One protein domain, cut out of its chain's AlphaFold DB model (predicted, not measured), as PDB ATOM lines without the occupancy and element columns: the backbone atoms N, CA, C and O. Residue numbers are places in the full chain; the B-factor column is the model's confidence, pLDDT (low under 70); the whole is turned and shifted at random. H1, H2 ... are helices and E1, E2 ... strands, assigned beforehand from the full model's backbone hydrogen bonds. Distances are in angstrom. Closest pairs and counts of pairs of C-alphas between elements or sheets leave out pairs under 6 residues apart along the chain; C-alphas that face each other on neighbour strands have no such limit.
ATOM      1  N   SER A  50     -61.555  45.262  25.463       80.56
ATOM      2  CA  SER A  50     -62.981  44.941  25.279       80.56
ATOM      3  C   SER A  50     -63.494  45.029  23.835       80.56
ATOM      4  O   SER A  50     -64.593  44.556  23.549       80.56
ATOM      5  N   THR A  51     -62.716  45.620  22.926       85.31
ATOM      6  CA  THR A  51     -63.048  45.764  21.498       85.31
ATOM      7  C   THR A  51     -62.264  44.826  20.583       85.31
ATOM      8  O   THR A  51     -62.484  44.813  19.371       85.31
ATOM      9  N   GLU A  52     -61.339  44.043  21.139       91.56
ATOM     10  CA  GLU A  52     -60.476  43.159  20.367       91.56
ATOM     11  C   GLU A  52     -61.250  41.936  19.870       91.56
ATOM     12  O   GLU A  52     -61.973  41.274  20.615       91.56
ATOM     13  N   VAL A  53     -61.071  41.615  18.589       95.25
ATOM     14  CA  VAL A  53     -61.626  40.408  17.974       95.25
ATOM     15  C   VAL A  53     -60.476  39.463  17.671       95.25
ATOM     16  O   VAL A  53     -59.584  39.792  16.884       95.25
ATOM     17  N   TYR A  54     -60.503  38.287  18.295       97.31
ATOM     18  CA  TYR A  54     -59.466  37.282  18.120       97.31
ATOM     19  C   TYR A  54     -59.835  36.269  17.041       97.31
ATOM     20  O   TYR A  54     -60.980  35.840  16.911       97.31
ATOM     21  N   SER A  55     -58.821  35.840  16.300       98.00
ATOM     22  CA  SER A  55     -58.844  34.602  15.527       98.00
ATOM     23  C   SER A  55     -57.791  33.646  16.077       98.00
ATOM     24  O   SER A  55     -56.759  34.087  16.592       98.00
ATOM     25  N   PHE A  56     -58.038  32.342  15.968       98.19
ATOM     26  CA  PHE A  56     -57.137  31.313  16.479       98.19
ATOM     27  C   PHE A  56     -56.600  30.457  15.334       98.19
ATOM     28  O   PHE A  56     -57.343  30.026  14.456       98.19
ATOM     29  N   THR A  57     -55.292  30.212  15.327       97.19
ATOM     30  CA  THR A  57     -54.646  29.267  14.408       97.19
ATOM     31  C   THR A  57     -53.973  28.166  15.215       97.19
ATOM     32  O   THR A  57     -53.110  28.452  16.045       97.19
ATOM     33  N   SER A  58     -54.346  26.915  14.961       95.44
ATOM     34  CA  SER A  58     -53.763  25.751  15.628       95.44
ATOM     35  C   SER A  58     -52.612  25.179  14.808       95.44
ATOM     36  O   SER A  58     -52.772  24.855  13.634       95.44
ATOM     37  N   SER A  59     -51.456  25.026  15.441       91.12
ATOM     38  CA  SER A  59     -50.296  24.318  14.906       91.12
ATOM     39  C   SER A  59     -49.621  23.620  16.071       91.12
ATOM     40  O   SER A  59     -48.869  24.266  16.798       91.12
ATOM     41  N   SER A  60     -49.911  22.329  16.260       90.00
ATOM     42  CA  SER A  60     -49.409  21.554  17.402       90.00
ATOM     43  C   SER A  60     -47.908  21.799  17.629       90.00
ATOM     44  O   SER A  60     -47.139  21.732  16.665       90.00
ATOM     45  N   PRO A  61     -47.484  22.118  18.865       94.69
ATOM     46  CA  PRO A  61     -48.252  22.093  20.120       94.69
ATOM     47  C   PRO A  61     -48.942  23.425  20.481       94.69
ATOM     48  O   PRO A  61     -49.343  23.621  21.625       94.69
ATOM     49  N   TYR A  62     -49.050  24.365  19.545       97.19
ATOM     50  CA  TYR A  62     -49.493  25.731  19.803       97.19
ATOM     51  C   TYR A  62     -50.900  26.031  19.291       97.19
ATOM     52  O   TYR A  62     -51.329  25.552  18.239       97.19
ATOM     53  N   VAL A  63     -51.570  26.936  20.000       98.31
ATOM     54  CA  VAL A  63     -52.679  27.727  19.458       98.31
ATOM     55  C   VAL A  63     -52.279  29.194  19.536       98.31
ATOM     56  O   VAL A  63     -51.953  29.704  20.605       98.31
ATOM     57  N   ILE A  64     -52.278  29.868  18.388       98.25
ATOM     58  CA  ILE A  64     -51.878  31.269  18.255       98.25
ATOM     59  C   ILE A  64     -53.126  32.131  18.135       98.25
ATOM     60  O   ILE A  64     -53.912  31.940  17.207       98.25
ATOM     61  N   ALA A  65     -53.289  33.086  19.047       98.31
ATOM     62  CA  ALA A  65     -54.329  34.102  18.961       98.31
ATOM     63  C   ALA A  65     -53.815  35.322  18.198       98.31
ATOM     64  O   ALA A  65     -52.701  35.799  18.443       98.31
ATOM     65  N   LYS A  66     -54.641  35.845  17.293       98.06
ATOM     66  CA  LYS A  66     -54.315  37.006  16.463       98.06
ATOM     67  C   LYS A  66     -55.410  38.058  16.486       98.06
ATOM     68  O   LYS A  66     -56.587  37.706  16.456       98.06
ATOM     69  N   ILE A  67     -55.007  39.326  16.430       96.25
ATOM     70  CA  ILE A  67     -55.872  40.454  16.059       96.25
ATOM     71  C   ILE A  67     -55.482  40.861  14.641       96.25
ATOM     72  O   ILE A  67     -54.346  41.273  14.393       96.25
ATOM     73  N   GLY A  68     -56.399  40.689  13.688       94.81
ATOM     74  CA  GLY A  68     -56.047  40.755  12.270       94.81
ATOM     75  C   GLY A  68     -54.941  39.742  11.946       94.81
ATOM     76  O   GLY A  68     -55.109  38.543  12.155       94.81
ATOM     77  N   SER A  69     -53.792  40.217  11.462       94.44
ATOM     78  CA  SER A  69     -52.621  39.379  11.165       94.44
ATOM     79  C   SER A  69     -51.612  39.264  12.313       94.44
ATOM     80  O   SER A  69     -50.678  38.468  12.216       94.44
ATOM     81  N   THR A  70     -51.764  40.054  13.375       95.56
ATOM     82  CA  THR A  70     -50.756  40.193  14.433       95.56
ATOM     83  C   THR A  70     -50.976  39.157  15.524       95.56
ATOM     84  O   THR A  70     -52.053  39.115  16.114       95.56
ATOM     85  N   GLU A  71     -49.960  38.342  15.817       96.88
ATOM     86  CA  GLU A  71     -49.956  37.457  16.987       96.88
ATOM     87  C   GLU A  71     -49.985  38.283  18.274       96.88
ATOM     88  O   GLU A  71     -49.141  39.153  18.485       96.88
ATOM     89  N   VAL A  72     -50.957  37.990  19.136       97.38
ATOM     90  CA  VAL A  72     -51.134  38.664  20.429       97.38
ATOM     91  C   VAL A  72     -51.065  37.713  21.611       97.38
ATOM     92  O   VAL A  72     -50.846  38.167  22.730       97.38
ATOM     93  N   ALA A  73     -51.218  36.409  21.387       98.31
ATOM     94  CA  ALA A  73     -50.949  35.415  22.410       98.31
ATOM     95  C   ALA A  73     -50.625  34.044  21.822       98.31
ATOM     96  O   ALA A  73     -51.040  33.706  20.710       98.31
ATOM     97  N   ARG A  74     -49.933  33.238  22.623       98.12
ATOM     98  CA  ARG A  74     -49.551  31.871  22.299       98.12
ATOM     99  C   ARG A  74     -49.853  30.946  23.463       98.12
ATOM    100  O   ARG A  74     -49.222  31.021  24.517       98.12
ATOM    101  N   PHE A  75     -50.797  30.048  23.231       98.38
ATOM    102  CA  PHE A  75     -51.111  28.934  24.112       98.38
ATOM    103  C   PHE A  75     -50.262  27.725  23.718       98.38
ATOM    104  O   PHE A  75     -49.980  27.526  22.534       98.38
ATOM    105  N   THR A  76     -49.867  26.910  24.696       97.94
ATOM    106  CA  THR A  76     -49.078  25.688  24.479       97.94
ATOM    107  C   THR A  76     -49.785  24.506  25.128       97.94
ATOM    108  O   THR A  76     -50.139  24.589  26.296       97.94
ATOM    109  N   GLU A  77     -50.001  23.416  24.391       97.25
ATOM    110  CA  GLU A  77     -50.675  22.213  24.899       97.25
ATOM    111  C   GLU A  77     -50.040  21.726  26.214       97.25
ATOM    112  O   GLU A  77     -48.819  21.598  26.337       97.25
ATOM    113  N   GLY A  78     -50.887  21.479  27.212       96.06
ATOM    114  CA  GLY A  78     -50.513  21.037  28.551       96.06
ATOM    115  C   GLY A  78     -49.936  22.123  29.464       96.06
ATOM    116  O   GLY A  78     -49.669  21.823  30.628       96.06
ATOM    117  N   ALA A  79     -49.722  23.351  28.984       96.81
ATOM    118  CA  ALA A  79     -49.118  24.434  29.760       96.81
ATOM    119  C   ALA A  79     -50.180  25.291  30.476       96.81
ATOM    120  O   ALA A  79     -51.207  25.633  29.899       96.81
ATOM    121  N   TYR A  80     -49.931  25.668  31.723       96.06
ATOM    122  CA  TYR A  80     -50.649  26.701  32.462       96.06
ATOM    123  C   TYR A  80     -50.326  28.102  31.943       96.06
ATOM    124  O   TYR A  80     -51.171  28.984  31.991       96.06
ATOM    125  N   THR A  81     -49.107  28.345  31.485       97.12
ATOM    126  CA  THR A  81     -48.622  29.650  31.053       97.12
ATOM    127  C   THR A  81     -49.005  29.946  29.616       97.12
ATOM    128  O   THR A  81     -48.981  29.093  28.726       97.12
ATOM    129  N   VAL A  82     -49.331  31.211  29.391       97.94
ATOM    130  CA  VAL A  82     -49.627  31.770  28.081       97.94
ATOM    131  C   VAL A  82     -48.780  33.022  27.919       97.94
ATOM    132  O   VAL A  82     -48.813  33.924  28.765       97.94
ATOM    133  N   ALA A  83     -48.025  33.079  26.825       98.06
ATOM    134  CA  ALA A  83     -47.326  34.288  26.422       98.06
ATOM    135  C   ALA A  83     -48.340  35.236  25.775       98.06
ATOM    136  O   ALA A  83     -48.980  34.877  24.788       98.06
ATOM    137  N   VAL A  84     -48.496  36.434  26.330       98.06
ATOM    138  CA  VAL A  84     -49.437  37.466  25.882       98.06
ATOM    139  C   VAL A  84     -48.644  38.714  25.528       98.06
ATOM    140  O   VAL A  84     -47.884  39.227  26.343       98.06
ATOM    141  N   LYS A  85     -48.814  39.241  24.321       96.69
ATOM    142  CA  LYS A  85     -48.228  40.526  23.940       96.69
ATOM    143  C   LYS A  85     -48.868  41.648  24.755       96.69
ATOM    144  O   LYS A  85     -50.081  41.667  24.961       96.69
ATOM    145  N   GLY A  86     -48.060  42.581  25.232       92.94
ATOM    146  CA  GLY A  86     -48.493  43.819  25.868       92.94
ATOM    147  C   GLY A  86     -48.855  44.895  24.848       92.94
ATOM    148  O   GLY A  86     -48.653  44.728  23.647       92.94
ATOM    149  N   TYR A  87     -49.393  46.012  25.335       90.62
ATOM    150  CA  TYR A  87     -49.589  47.230  24.532       90.62
ATOM    151  C   TYR A  87     -48.330  48.102  24.473       90.62
ATOM    152  O   TYR A  87     -48.191  48.946  23.589       90.62
ATOM    153  N   THR A  88     -47.422  47.899  25.426       88.12
ATOM    154  CA  THR A  88     -46.169  48.630  25.586       88.12
ATOM    155  C   THR A  88     -45.015  47.656  25.795       88.12
ATOM    156  O   THR A  88     -45.201  46.516  26.238       88.12
ATOM    157  N   THR A  89     -43.806  48.110  25.471       91.38
ATOM    158  CA  THR A  89     -42.575  47.419  25.851       91.38
ATOM    159  C   THR A  89     -42.296  47.622  27.339       91.38
ATOM    160  O   THR A  89     -42.678  48.623  27.945       91.38
ATOM    161  N   ARG A  90     -41.607  46.654  27.936       92.75
ATOM    162  CA  ARG A  90     -41.167  46.648  29.332       92.75
ATOM    163  C   ARG A  90     -39.710  46.227  29.397       92.75
ATOM    164  O   ARG A  90     -39.223  45.520  28.516       92.75
ATOM    165  N   SER A  91     -39.031  46.668  30.446       94.75
ATOM    166  CA  SER A  91     -37.627  46.350  30.680       94.75
ATOM    167  C   SER A  91     -37.439  45.783  32.076       94.75
ATOM    168  O   SER A  91     -38.053  46.260  33.029       94.75
ATOM    169  N   PHE A  92     -36.570  44.787  32.184       95.31
ATOM    170  CA  PHE A  92     -36.061  44.279  33.449       95.31
ATOM    171  C   PHE A  92     -34.597  44.648  33.524       95.31
ATOM    172  O   PHE A  92     -33.838  44.321  32.612       95.31
ATOM    173  N   ALA A  93     -34.220  45.332  34.597       93.25
ATOM    174  CA  ALA A  93     -32.870  45.817  34.782       93.25
ATOM    175  C   ALA A  93     -32.289  45.325  36.107       93.25
ATOM    176  O   ALA A  93     -32.984  45.253  37.116       93.25
ATOM    177  N   THR A  94     -31.007  44.990  36.083       91.56
ATOM    178  CA  THR A  94     -30.187  44.705  37.265       91.56
ATOM    179  C   THR A  94     -28.731  45.031  36.926       91.56
ATOM    180  O   THR A  94     -28.456  45.618  35.874       91.56
ATOM    181  N   THR A  95     -27.795  44.637  37.776       89.31
ATOM    182  CA  THR A  95     -26.363  44.844  37.578       89.31
ATOM    183  C   THR A  95     -25.638  43.503  37.733       89.31
ATOM    184  O   THR A  95     -26.038  42.663  38.534       89.31
ATOM    185  N   ASP A  96     -24.601  43.267  36.931       85.38
ATOM    186  CA  ASP A  96     -23.604  42.224  37.196       85.38
ATOM    187  C   ASP A  96     -22.614  42.727  38.293       85.38
ATOM    188  O   ASP A  96     -22.498  43.913  38.572       85.38
ATOM    189  N   THR A  97     -21.851  41.834  38.912       78.81
ATOM    190  CA  THR A  97     -20.831  42.020  39.960       78.81
ATOM    191  C   THR A  97     -19.638  42.791  39.440       78.81
ATOM    192  O   THR A  97     -18.922  43.396  40.228       78.81
ATOM    193  N   ASP A  98     -19.432  42.795  38.120       82.94
ATOM    194  CA  ASP A  98     -18.487  43.695  37.462       82.94
ATOM    195  C   ASP A  98     -19.025  45.137  37.365       82.94
ATOM    196  O   ASP A  98     -18.367  46.006  36.800       82.94
ATOM    197  N   GLY A  99     -20.214  45.407  37.917       85.06
ATOM    198  CA  GLY A  99     -20.890  46.698  37.889       85.06
ATOM    199  C   GLY A  99     -21.578  46.996  36.557       85.06
ATOM    200  O   GLY A  99     -22.195  48.052  36.408       85.06
ATOM    201  N   SER A 100     -21.494  46.101  35.568       85.56
ATOM    202  CA  SER A 100     -22.120  46.341  34.274       85.56
ATOM    203  C   SER A 100     -23.635  46.175  34.366       85.56
ATOM    204  O   SER A 100     -24.148  45.237  34.972       85.56
ATOM    205  N   ALA A 101     -24.383  47.083  33.734       89.06
ATOM    206  CA  ALA A 101     -25.837  46.974  33.702       89.06
ATOM    207  C   ALA A 101     -26.264  45.640  33.062       89.06
ATOM    208  O   ALA A 101     -25.562  45.085  32.222       89.06
ATOM    209  N   VAL A 102     -27.450  45.152  33.359       89.56
ATOM    210  CA  VAL A 102     -28.103  44.063  32.633       89.56
ATOM    211  C   VAL A 102     -29.499  44.550  32.322       89.56
ATOM    212  O   VAL A 102     -30.189  44.999  33.226       89.56
ATOM    213  N   ASN A 103     -29.901  44.498  31.055       92.62
ATOM    214  CA  ASN A 103     -31.230  44.924  30.636       92.62
ATOM    215  C   ASN A 103     -31.806  43.918  29.638       92.62
ATOM    216  O   ASN A 103     -31.128  43.542  28.680       92.62
ATOM    217  N   VAL A 104     -33.040  43.490  29.884       95.19
ATOM    218  CA  VAL A 104     -33.844  42.675  28.976       95.19
ATOM    219  C   VAL A 104     -35.106  43.458  28.659       95.19
ATOM    220  O   VAL A 104     -35.882  43.769  29.564       95.19
ATOM    221  N   THR A 105     -35.323  43.752  27.379       95.56
ATOM    222  CA  THR A 105     -36.479  44.521  26.912       95.56
ATOM    223  C   THR A 105     -37.312  43.674  25.961       95.56
ATOM    224  O   THR A 105     -36.816  43.195  24.945       95.56
ATOM    225  N   HIS A 106     -38.593  43.511  26.274       95.81
ATOM    226  CA  HIS A 106     -39.574  42.856  25.410       95.81
ATOM    227  C   HIS A 106     -40.976  43.391  25.713       95.81
ATOM    228  O   HIS A 106     -41.172  44.206  26.605       95.81
ATOM    229  N   ASP A 107     -41.979  42.931  24.983       95.94
ATOM    230  CA  ASP A 107     -43.398  43.265  25.162       95.94
ATOM    231  C   ASP A 107     -44.218  42.068  25.677       95.94
ATOM    232  O   ASP A 107     -45.434  42.145  25.785       95.94
ATOM    233  N   THR A 108     -43.581  40.933  25.969       97.50
ATOM    234  CA  THR A 108     -44.270  39.715  26.417       97.50
ATOM    235  C   THR A 108     -44.642  39.782  27.901       97.50
ATOM    236  O   THR A 108     -43.834  40.172  28.743       97.50
ATOM    237  N   TYR A 109     -45.871  39.388  28.207       97.81
ATOM    238  CA  TYR A 109     -46.403  39.126  29.536       97.81
ATOM    239  C   TYR A 109     -46.695  37.631  29.659       97.81
ATOM    240  O   TYR A 109     -47.165  37.012  28.707       97.81
ATOM    241  N   VAL A 110     -46.445  37.053  30.826       97.69
ATOM    242  CA  VAL A 110     -46.639  35.625  31.095       97.69
ATOM    243  C   VAL A 110     -47.728  35.464  32.148       97.69
ATOM    244  O   VAL A 110     -47.516  35.755  33.328       97.69
ATOM    245  N   ARG A 111     -48.907  35.016  31.720       96.12
ATOM    246  CA  ARG A 111     -50.096  34.844  32.574       96.12
ATOM    247  C   ARG A 111     -50.446  33.364  32.685       96.12
ATOM    248  O   ARG A 111     -50.098  32.589  31.797       96.12
ATOM    249  N   THR A 112     -51.142  32.972  33.751       93.75
ATOM    250  CA  THR A 112     -51.556  31.575  33.954       93.75
ATOM    251  C   THR A 112     -53.033  31.333  33.661       93.75
ATOM    252  O   THR A 112     -53.892  32.183  33.888       93.75
ATOM    253  N   LEU A 113     -53.327  30.128  33.197       93.06
ATOM    254  CA  LEU A 113     -54.648  29.534  33.062       93.06
ATOM    255  C   LEU A 113     -55.073  28.857  34.378       93.06
ATOM    256  O   LEU A 113     -54.229  28.570  35.228       93.06
ATOM    257  N   PRO A 114     -56.372  28.557  34.562       88.62
ATOM    258  CA  PRO A 114     -56.855  27.792  35.720       88.62
ATOM    259  C   PRO A 114     -56.489  26.304  35.664       88.62
ATOM    260  O   PRO A 114     -56.483  25.622  36.685       88.62
ATOM    261  N   ALA A 115     -56.210  25.796  34.469       91.12
ATOM    262  CA  ALA A 115     -55.871  24.412  34.193       91.12
ATOM    263  C   ALA A 115     -54.841  24.370  33.052       91.12
ATOM    264  O   ALA A 115     -54.721  25.359  32.320       91.12
ATOM    265  N   PRO A 116     -54.132  23.244  32.867       95.06
ATOM    266  CA  PRO A 116     -53.292  23.038  31.696       95.06
ATOM    267  C   PRO A 116     -54.085  23.320  30.421       95.06
ATOM    268  O   PRO A 116     -55.202  22.820  30.263       95.06
ATOM    269  N   PHE A 117     -53.524  24.117  29.516       96.69
ATOM    270  CA  PHE A 117     -54.163  24.414  28.247       96.69
ATOM    271  C   PHE A 117     -54.421  23.125  27.475       96.69
ATOM    272  O   PHE A 117     -53.535  22.280  27.346       96.69
ATOM    273  N   SER A 118     -55.613  23.016  26.902       95.62
ATOM    274  CA  SER A 118     -55.899  22.010  25.895       95.62
ATOM    275  C   SER A 118     -56.409  22.677  24.634       95.62
ATOM    276  O   SER A 118     -57.239  23.585  24.688       95.62
ATOM    277  N   SER A 119     -55.962  22.186  23.485       94.62
ATOM    278  CA  SER A 119     -56.465  22.583  22.171       94.62
ATOM    279  C   SER A 119     -57.975  22.367  22.004       94.62
ATOM    280  O   SER A 119     -58.569  22.991  21.126       94.62
ATOM    281  N   SER A 120     -58.619  21.570  22.870       94.06
ATOM    282  CA  SER A 120     -60.080  21.440  22.930       94.06
ATOM    283  C   SER A 120     -60.796  22.604  23.633       94.06
ATOM    284  O   SER A 120     -62.025  22.643  23.619       94.06
ATOM    285  N   MET A 121     -60.074  23.534  24.273       95.69
ATOM    286  CA  MET A 121     -60.652  24.741  24.872       95.69
ATOM    287  C   MET A 121     -61.381  25.550  23.796       95.69
ATOM    288  O   MET A 121     -60.819  25.813  22.726       95.69
ATOM    289  N   SER A 122     -62.626  25.951  24.066       96.44
ATOM    290  CA  SER A 122     -63.448  26.643  23.073       96.44
ATOM    291  C   SER A 122     -62.855  28.010  22.702       96.44
ATOM    292  O   SER A 122     -62.174  28.654  23.503       96.44
ATOM    293  N   ASP A 123     -63.109  28.481  21.480       96.56
ATOM    294  CA  ASP A 123     -62.695  29.825  21.045       96.56
ATOM    295  C   ASP A 123     -63.320  30.925  21.911       96.56
ATOM    296  O   ASP A 123     -62.679  31.943  22.170       96.56
ATOM    297  N   THR A 124     -64.530  30.692  22.428       95.12
ATOM    298  CA  THR A 124     -65.192  31.575  23.393       95.12
ATOM    299  C   THR A 124     -64.418  31.648  24.708       95.12
ATOM    300  O   THR A 124     -64.131  32.748  25.172       95.12
ATOM    301  N   ASP A 125     -64.005  30.516  25.281       93.62
ATOM    302  CA  ASP A 125     -63.255  30.509  26.546       93.62
ATOM    303  C   ASP A 125     -61.857  31.115  26.383       93.62
ATOM    304  O   ASP A 125     -61.430  31.912  27.219       93.62
ATOM    305  N   LYS A 126     -61.168  30.806  25.274       95.69
ATOM    306  CA  LYS A 126     -59.880  31.434  24.930       95.69
ATOM    307  C   LYS A 126     -60.026  32.949  24.782       95.69
ATOM    308  O   LYS A 126     -59.191  33.690  25.291       95.69
ATOM    309  N   THR A 127     -61.091  33.409  24.121       95.62
ATOM    310  CA  THR A 127     -61.401  34.837  23.956       95.62
ATOM    311  C   THR A 127     -61.658  35.511  25.298       95.62
ATOM    312  O   THR A 127     -61.024  36.516  25.601       95.62
ATOM    313  N   ASN A 128     -62.526  34.941  26.136       91.88
ATOM    314  CA  ASN A 128     -62.861  35.509  27.442       91.88
ATOM    315  C   ASN A 128     -61.629  35.613  28.351       91.88
ATOM    316  O   ASN A 128     -61.423  36.637  29.004       91.88
ATOM    317  N   TRP A 129     -60.785  34.577  28.362       93.06
ATOM    318  CA  TRP A 129     -59.527  34.608  29.103       93.06
ATOM    319  C   TRP A 129     -58.563  35.669  28.548       93.06
ATOM    320  O   TRP A 129     -57.970  36.409  29.330       93.06
ATOM    321  N   LEU A 130     -58.437  35.801  27.219       95.12
ATOM    322  CA  LEU A 130     -57.563  36.808  26.603       95.12
ATOM    323  C   LEU A 130     -57.995  38.233  26.912       95.12
ATOM    324  O   LEU A 130     -57.136  39.044  27.245       95.12
ATOM    325  N   LEU A 131     -59.296  38.525  26.857       92.88
ATOM    326  CA  LEU A 131     -59.822  39.835  27.238       92.88
ATOM    327  C   LEU A 131     -59.412  40.181  28.674       92.88
ATOM    328  O   LEU A 131     -58.882  41.262  28.916       92.88
ATOM    329  N   ALA A 132     -59.563  39.240  29.613       89.75
ATOM    330  CA  ALA A 132     -59.146  39.436  31.001       89.75
ATOM    331  C   ALA A 132     -57.622  39.605  31.147       89.75
ATOM    332  O   ALA A 132     -57.163  40.471  31.887       89.75
ATOM    333  N   ALA A 133     -56.820  38.805  30.438       92.69
ATOM    334  CA  ALA A 133     -55.360  38.895  30.482       92.69
ATOM    335  C   ALA A 133     -54.839  40.219  29.896       92.69
ATOM    336  O   ALA A 133     -53.898  40.815  30.424       92.69
ATOM    337  N   ARG A 134     -55.453  40.692  28.808       92.56
ATOM    338  CA  ARG A 134     -55.123  41.961  28.149       92.56
ATOM    339  C   ARG A 134     -55.547  43.154  29.005       92.56
ATOM    340  O   ARG A 134     -54.762  44.091  29.119       92.56
ATOM    341  N   GLU A 135     -56.693  43.077  29.677       89.69
ATOM    342  CA  GLU A 135     -57.126  44.051  30.690       89.69
ATOM    343  C   GLU A 135     -56.155  44.110  31.878       89.69
ATOM    344  O   GLU A 135     -55.705  45.185  32.261       89.69
ATOM    345  N   ALA A 136     -55.725  42.964  32.409       89.00
ATOM    346  CA  ALA A 136     -54.722  42.925  33.474       89.00
ATOM    347  C   ALA A 136     -53.389  43.563  33.028       89.00
ATOM    348  O   ALA A 136     -52.772  44.334  33.764       89.00
ATOM    349  N   ASN A 137     -52.943  43.298  31.792       91.25
ATOM    350  CA  ASN A 137     -51.759  43.957  31.225       91.25
ATOM    351  C   ASN A 137     -51.958  45.479  31.087       91.25
ATOM    352  O   ASN A 137     -51.014  46.233  31.306       91.25
ATOM    353  N   CYS A 138     -53.171  45.916  30.741       88.44
ATOM    354  CA  CYS A 138     -53.579  47.318  30.640       88.44
ATOM    355  C   CYS A 138     -53.396  48.076  31.955       88.44
ATOM    356  O   CYS A 138     -52.818  49.160  31.987       88.44
ATOM    357  N   HIS A 139     -53.882  47.472  33.042       86.88
ATOM    358  CA  HIS A 139     -53.868  48.046  34.385       86.88
ATOM    359  C   HIS A 139     -52.498  47.964  35.064       86.88
ATOM    360  O   HIS A 139     -52.286  48.565  36.117       86.88
ATOM    361  N   GLY A 140     -51.539  47.264  34.453       87.19
ATOM    362  CA  GLY A 140     -50.200  47.093  35.008       87.19
ATOM    363  C   GLY A 140     -50.119  46.020  36.097       87.19
ATOM    364  O   GLY A 140     -49.136  46.004  36.854       87.19
ATOM    365  N   ASP A 141     -51.102  45.116  36.161       89.12
ATOM    366  CA  ASP A 141     -51.076  43.942  37.032       89.12
ATOM    367  C   ASP A 141     -49.802  43.145  36.775       89.12
ATOM    368  O   ASP A 141     -49.388  42.936  35.627       89.12
ATOM    369  N   LYS A 142     -49.198  42.637  37.845       92.31
ATOM    370  CA  LYS A 142     -47.935  41.906  37.756       92.31
ATOM    371  C   LYS A 142     -48.169  40.512  37.164       92.31
ATOM    372  O   LYS A 142     -48.992  39.742  37.649       92.31
TER     373      LYS A 142
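Overview. This is residues 50 to 142 of the 392 residues of an uncharacterized protein of Polyangiaceae bacterium (UniProt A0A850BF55). A five-stranded antiparallel sheet, curled like part of a barrel, wraps partway round one helix, H1, which packs on one face of it. Past their bends, E4 and E5 run out from this body as a long two-stranded arm, residues 88 to 106 with the turn at its tip, and this arm makes the length of the whole. The printed part has 93 residues with five named strands and then one named helix, in the order E1 E2 E3 E4 E5 H1; the sheet's order is also E1 E2 E3 E4 E5, and the class is mixed, helices and strands. The whole is only just loose, close to compact, with a radius of gyration of the C-alphas of 15.2 A, and it is elongated, spanning 50 by 28 by 25 A.

Along the chain. The sheet begins with E1, residues 55 to 59, whose C-alpha 55 is at (-58.844, 34.602, 15.527). E2 is residues 62 to 67, and E3 is residues 70 to 76, 17.7 A from first to last C-alpha. E4, residues 81 to 95, is the longest strand by residues and measures 27.7 A; it bends by 108 degrees at residue 87 and ends with C-alpha 95 at (-26.363, 44.844, 37.578). E5, residues 101 to 112, measures 30.0 A and bends by 74 degrees at residue 107. H1, residues 123 to 139, measures 24.2 A and ends with C-alpha 139 at (-53.868, 48.046, 34.385).

Arrangement. The five strands form a meander, each strand the antiparallel neighbour of the one before, and each of the four neighbour pairs is a hairpin. The sheet is strongly twisted, with C-alphas up to 8.6 A off its best plane, and from edge to edge the way across it turns by 141 degrees. E1 and E5 are the edge strands. E1 and E2 run at 156 degrees between their directions, with N 57 and O 64 at 2.9 A. E2 and E3 run at 155 degrees, with N 65 and O 73 at 2.9 A. E3 and E4 have N 85 and O 72 within hydrogen-bond range at 2.8 A. E4 and E5 stay paired on both sides of their bends: N 84 and O 109 are 2.8 A apart in the body, and N 92 and O 104 are 2.9 A apart in the arm. E1 is apart from E4 and E5, and so is E2. H1 is on one face of the sheet, which gives two layers, a helix on one face of a sheet. Its height over the sheet is 8.9 A. It lies over E2, E3, E4 and, only just, with 3 of its C-alphas, E5. On the local plane it stands at 61 degrees to E2, only just across the strands. Its closest C-alphas to E4 are those of Asn 137 and Gly 86, 6.3 A; to E5, those of Ala 133 and Arg 111, 7.0 A; to E1, those of Asp 123 and Phe 56, 7.3 A. E2 and H1 are near each other, with 5 pairs of C-alphas within 10 A. In H1 every O i to N i+4 pair is within hydrogen-bond range.

Size, cuts and confidence. The two C-alphas farthest apart are those of Asp 98, between E4 and E5, and Thr 124 in H1, 50.3 A. The first and last printed C-alphas, of Ser 50 and Lys 142, are 19.8 A apart. The printed part has no cut. The four links between strands are tight, and the link from E5 to H1, with 10 residues, is short. The mean pLDDT of the printed part is 93.6, and no printed residue is under 70.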